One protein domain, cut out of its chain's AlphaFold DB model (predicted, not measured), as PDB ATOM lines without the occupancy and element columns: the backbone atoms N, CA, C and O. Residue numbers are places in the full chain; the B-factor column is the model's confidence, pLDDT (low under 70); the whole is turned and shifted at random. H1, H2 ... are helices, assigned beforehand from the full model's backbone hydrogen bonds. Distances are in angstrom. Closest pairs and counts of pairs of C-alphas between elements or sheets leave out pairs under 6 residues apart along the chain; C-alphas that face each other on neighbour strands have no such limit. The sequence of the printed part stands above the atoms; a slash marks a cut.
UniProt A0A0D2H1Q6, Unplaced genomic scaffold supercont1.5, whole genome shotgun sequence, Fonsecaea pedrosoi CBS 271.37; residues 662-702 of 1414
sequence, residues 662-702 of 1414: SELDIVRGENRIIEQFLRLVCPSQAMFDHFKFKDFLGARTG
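This is residues 662 to 702 of the 1414 residues of an uncharacterized protein of Fonsecaea pedrosoi CBS 271.37 (UniProt A0A0D2H1Q6). A flat, lopsided U: the long helix H1 makes one arm, the short H2 forms the turn, and H3 folds back beside H1 as the shorter arm. The 41 printed residues hold three named helices, H1, H2, H3, and no named strand, an all-helix domain. It is only just compact, close to loose, with a radius of gyration of the C-alphas of 10.7 A and spans of 33 by 17 by 8 A.

H1, residues 662 to 681, and H2, residues 685 to 690, only just touch, with 3 pairs of C-alphas within 8 A, and only at the corner by their link. H1 does so with residues 678 to 679 alone; the closest C-alphas, Arg 679 and Phe 688, are 6.8 A apart. They run opposite ways at a steep tilt of 69.9 degrees, only just short of about perpendicular. H3, residues 693 to 701, touches H1, closest at the C-alphas of Asn 671 and Leu 697, 6.4 A. They run opposite ways at a shallow tilt of 12 degrees. H2 and H3 are close but not clearly touching, the closest C-alphas, Phe 688 and Lys 694, 8.0 A apart. In H1, H2 and H3 every O i to N i+4 pair is within hydrogen-bond range.

H1 starts at C-alpha 662 (139.998, 160.126, 146.368) and is 28.6 A long. H2 is 8.6 A and H3 12.0 A, ending at C-alpha 701 (133.576, 147.802, 146.627).

The farthest C-alphas, Ser 662 and Pro 683, are 33.7 A apart. The printed part has no cut, and both links are tight. pLDDT is under 70 in residues 662 to 669 and 698 to 702.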
ATOM      1  N   SER A 662     141.026 159.213 145.852       43.25
ATOM      2  CA  SER A 662     139.998 160.126 146.368       43.25
ATOM      3  C   SER A 662     138.581 159.601 146.144       43.25
ATOM      4  O   SER A 662     137.758 159.686 147.047       43.25
ATOM      5  N   GLU A 663     138.296 159.001 144.985       48.90
ATOM      6  CA  GLU A 663     136.995 158.373 144.718       48.90
ATOM      7  C   GLU A 663     136.829 157.051 145.479       48.90
ATOM      8  O   GLU A 663     135.764 156.787 146.030       48.90
ATOM      9  N   LEU A 664     137.890 156.245 145.600       49.56
ATOM     10  CA  LEU A 664     137.870 155.013 146.397       49.56
ATOM     11  C   LEU A 664     137.697 155.274 147.894       49.56
ATOM     12  O   LEU A 664     137.018 154.494 148.557       49.56
ATOM     13  N   ASP A 665     138.276 156.342 148.438       56.92
ATOM     14  CA  ASP A 665     138.089 156.724 149.839       56.92
ATOM     15  C   ASP A 665     136.668 157.255 150.091       56.92
ATOM     16  O   ASP A 665     136.100 156.972 151.149       56.92
ATOM     17  N   ILE A 666     136.043 157.913 149.103       61.52
ATOM     18  CA  ILE A 666     134.618 158.293 149.139       61.52
ATOM     19  C   ILE A 666     133.734 157.041 149.125       61.52
ATOM     20  O   ILE A 666     132.939 156.855 150.042       61.52
ATOM     21  N   VAL A 667     133.920 156.127 148.165       63.06
ATOM     22  CA  VAL A 667     133.122 154.892 148.061       63.06
ATOM     23  C   VAL A 667     133.346 153.961 149.262       63.06
ATOM     24  O   VAL A 667     132.410 153.322 149.743       63.06
ATOM     25  N   ARG A 668     134.564 153.882 149.813       63.49
ATOM     26  CA  ARG A 668     134.840 153.148 151.065       63.49
ATOM     27  C   ARG A 668     134.200 153.824 152.277       63.49
ATOM     28  O   ARG A 668     133.714 153.119 153.162       63.49
ATOM     29  N   GLY A 669     134.185 155.156 152.321       68.38
ATOM     30  CA  GLY A 669     133.482 155.940 153.337       68.38
ATOM     31  C   GLY A 669     131.970 155.707 153.300       68.38
ATOM     32  O   GLY A 669     131.376 155.376 154.325       68.38
ATOM     33  N   GLU A 670     131.365 155.774 152.116       74.20
ATOM     34  CA  GLU A 670     129.943 155.503 151.883       74.20
ATOM     35  C   GLU A 670     129.568 154.065 152.240       74.20
ATOM     36  O   GLU A 670     128.612 153.847 152.982       74.20
ATOM     37  N   ASN A 671     130.342 153.070 151.797       73.69
ATOM     38  CA  ASN A 671     130.070 151.671 152.131       73.69
ATOM     39  C   ASN A 671     130.221 151.384 153.632       73.69
ATOM     40  O   ASN A 671     129.453 150.586 154.161       73.69
ATOM     41  N   ARG A 672     131.127 152.068 154.347       75.02
ATOM     42  CA  ARG A 672     131.190 152.007 155.821       75.02
ATOM     43  C   ARG A 672     129.939 152.577 156.480       75.02
ATOM     44  O   ARG A 672     129.422 151.968 157.413       75.02
ATOM     45  N   ILE A 673     129.444 153.718 156.000       78.78
ATOM     46  CA  ILE A 673     128.209 154.337 156.503       78.78
ATOM     47  C   ILE A 673     127.013 153.411 156.252       78.78
ATOM     48  O   ILE A 673     126.210 153.184 157.156       78.78
ATOM     49  N   ILE A 674     126.919 152.831 155.052       79.86
ATOM     50  CA  ILE A 674     125.847 151.906 154.671       79.86
ATOM     51  C   ILE A 674     125.937 150.602 155.475       79.86
ATOM     52  O   ILE A 674     124.915 150.136 155.972       79.86
ATOM     53  N   GLU A 675     127.129 150.026 155.669       81.21
ATOM     54  CA  GLU A 675     127.310 148.836 156.513       81.21
ATOM     55  C   GLU A 675     126.866 149.117 157.952       81.21
ATOM     56  O   GLU A 675     126.133 148.327 158.547       81.21
ATOM     57  N   GLN A 676     127.274 150.257 158.510       78.95
ATOM     58  CA  GLN A 676     126.935 150.638 159.876       78.95
ATOM     59  C   GLN A 676     125.433 150.905 160.037       78.95
ATOM     60  O   GLN A 676     124.843 150.481 161.030       78.95
ATOM     61  N   PHE A 677     124.795 151.518 159.038       84.93
ATOM     62  CA  PHE A 677     123.343 151.668 158.977       84.93
ATOM     63  C   PHE A 677     122.631 150.310 158.905       84.93
ATOM     64  O   PHE A 677     121.738 150.043 159.702       84.93
ATOM     65  N   LEU A 678     123.057 149.406 158.018       83.30
ATOM     66  CA  LEU A 678     122.462 148.070 157.892       83.30
ATOM     67  C   LEU A 678     122.627 147.242 159.176       83.30
ATOM     68  O   LEU A 678     121.698 146.546 159.573       83.30
ATOM     69  N   ARG A 679     123.757 147.374 159.883       80.87
ATOM     70  CA  ARG A 679     123.960 146.761 161.209       80.87
ATOM     71  C   ARG A 679     123.047 147.336 162.298       80.87
ATOM     72  O   ARG A 679     122.716 146.613 163.229       80.87
ATOM     73  N   LEU A 680     122.653 148.606 162.195       80.94
ATOM     74  CA  LEU A 680     121.730 149.274 163.125       80.94
ATOM     75  C   LEU A 680     120.254 148.944 162.849       80.94
ATOM     76  O   LEU A 680     119.452 148.938 163.779       80.94
ATOM     77  N   VAL A 681     119.890 148.691 161.587       83.17
ATOM     78  CA  VAL A 681     118.500 148.446 161.159       83.17
ATOM     79  C   VAL A 681     118.146 146.952 161.148       83.17
ATOM     80  O   VAL A 681     116.979 146.595 161.313       83.17
ATOM     81  N   CYS A 682     119.126 146.053 160.998       82.42
ATOM     82  CA  CYS A 682     118.899 144.613 161.112       82.42
ATOM     83  C   CYS A 682     118.623 144.192 162.576       82.42
ATOM     84  O   CYS A 682     119.457 144.435 163.445       82.42
ATOM     85  N   PRO A 683     117.522 143.464 162.865       80.37
ATOM     86  CA  PRO A 683     117.176 142.976 164.209       80.37
ATOM     87  C   PRO A 683     118.193 142.019 164.851       80.37
ATOM     88  O   PRO A 683     118.124 141.768 166.052       80.37
ATOM     89  N   SER A 684     119.097 141.421 164.067       83.38
ATOM     90  CA  SER A 684     120.141 140.520 164.559       83.38
ATOM     91  C   SER A 684     121.294 140.379 163.562       83.38
ATOM     92  O   SER A 684     121.112 140.549 162.352       83.38
ATOM     93  N   GLN A 685     122.470 139.982 164.062       80.08
ATOM     94  CA  GLN A 685     123.628 139.638 163.226       80.08
ATOM     95  C   GLN A 685     123.307 138.486 162.252       80.08
ATOM     96  O   GLN A 685     123.719 138.531 161.101       80.08
ATOM     97  N   ALA A 686     122.483 137.517 162.669       80.69
ATOM     98  CA  ALA A 686     122.042 136.414 161.812       80.69
ATOM     99  C   ALA A 686     121.229 136.891 160.596       80.69
ATOM    100  O   ALA A 686     121.353 136.321 159.517       80.69
ATOM    101  N   MET A 687     120.415 137.943 160.747       79.18
ATOM    102  CA  MET A 687     119.664 138.515 159.627       79.18
ATOM    103  C   MET A 687     120.585 139.295 158.680       79.18
ATOM    104  O   MET A 687     120.445 139.189 157.465       79.18
ATOM    105  N   PHE A 688     121.560 140.025 159.228       86.58
ATOM    106  CA  PHE A 688     122.585 140.708 158.436       86.58
ATOM    107  C   PHE A 688     123.394 139.722 157.573       86.58
ATOM    108  O   PHE A 688     123.605 139.966 156.383       86.58
ATOM    109  N   ASP A 689     123.791 138.586 158.155       82.82
ATOM    110  CA  ASP A 689     124.537 137.532 157.461       82.82
ATOM    111  C   ASP A 689     123.650 136.773 156.450       82.82
ATOM    112  O   ASP A 689     124.100 136.468 155.346       82.82
ATOM    113  N   HIS A 690     122.370 136.530 156.769       82.57
ATOM    114  CA  HIS A 690     121.406 135.860 155.880       82.57
ATOM    115  C   HIS A 690     121.223 136.586 154.541       82.57
ATOM    116  O   HIS A 690     121.183 135.950 153.489       82.57
ATOM    117  N   PHE A 691     121.148 137.919 154.574       84.42
ATOM    118  CA  PHE A 691     121.011 138.746 153.373       84.42
ATOM    119  C   PHE A 691     122.329 139.001 152.642       84.42
ATOM    120  O   PHE A 691     122.325 139.674 151.611       84.42
ATOM    121  N   LYS A 692     123.453 138.480 153.153       81.15
ATOM    122  CA  LYS A 692     124.776 138.655 152.550       81.15
ATOM    123  C   LYS A 692     125.105 140.128 152.286       81.15
ATOM    124  O   LYS A 692     125.737 140.459 151.287       81.15
ATOM    125  N   PHE A 693     124.690 141.039 153.176       80.13
ATOM    126  CA  PHE A 693     124.920 142.479 152.984       80.13
ATOM    127  C   PHE A 693     126.408 142.817 152.901       80.13
ATOM    128  O   PHE A 693     126.796 143.696 152.138       80.13
ATOM    129  N   LYS A 694     127.249 142.086 153.638       74.76
ATOM    130  CA  LYS A 694     128.706 142.203 153.544       74.76
ATOM    131  C   LYS A 694     129.230 141.788 152.167       74.76
ATOM    132  O   LYS A 694     130.088 142.479 151.632       74.76
ATOM    133  N   ASP A 695     128.681 140.729 151.576       71.32
ATOM    134  CA  ASP A 695     129.044 140.292 150.223       71.32
ATOM    135  C   ASP A 695     128.492 141.260 149.169       71.32
ATOM    136  O   ASP A 695     129.160 141.531 148.184       71.32
ATOM    137  N   PHE A 696     127.310 141.843 149.390       74.42
ATOM    138  CA  PHE A 696     126.698 142.843 148.509       74.42
ATOM    139  C   PHE A 696     127.466 144.174 148.506       74.42
ATOM    140  O   PHE A 696     127.755 144.730 147.446       74.42
ATOM    141  N   LEU A 697     127.841 144.682 149.684       73.30
ATOM    142  CA  LEU A 697     128.701 145.862 149.820       73.30
ATOM    143  C   LEU A 697     130.129 145.554 149.348       73.30
ATOM    144  O   LEU A 697     130.764 146.395 148.715       73.30
ATOM    145  N   GLY A 698     130.599 144.324 149.577       61.98
ATOM    146  CA  GLY A 698     131.831 143.757 149.031       61.98
ATOM    147  C   GLY A 698     131.832 143.716 147.502       61.98
ATOM    148  O   GLY A 698     132.820 144.072 146.879       61.98
ATOM    149  N   ALA A 699     130.702 143.380 146.885       58.62
ATOM    150  CA  ALA A 699     130.517 143.374 145.436       58.62
ATOM    151  C   ALA A 699     130.394 144.789 144.845       58.62
ATOM    152  O   ALA A 699     130.714 144.986 143.679       58.62
ATOM    153  N   ARG A 700     129.971 145.783 145.642       54.91
ATOM    154  CA  ARG A 700     129.986 147.214 145.272       54.91
ATOM    155  C   ARG A 700     131.338 147.908 145.489       54.91
ATOM    156  O   ARG A 700     131.570 148.958 144.901       54.91
ATOM    157  N   THR A 701     132.190 147.354 146.354       51.00
ATOM    158  CA  THR A 701     133.576 147.802 146.627       51.00
ATOM    159  C   THR A 701     134.621 147.010 145.850       51.00
ATOM    160  O   THR A 701     135.758 147.463 145.711       51.00
ATOM    161  N   GLY A 702     134.243 145.838 145.345       39.90
ATOM    162  CA  GLY A 702     134.990 145.088 144.361       39.90
ATOM    163  C   GLY A 702     135.099 145.950 143.122       39.90
ATOM    164  O   GLY A 702     134.088 146.356 142.554       39.90
TER     165      GLY A 702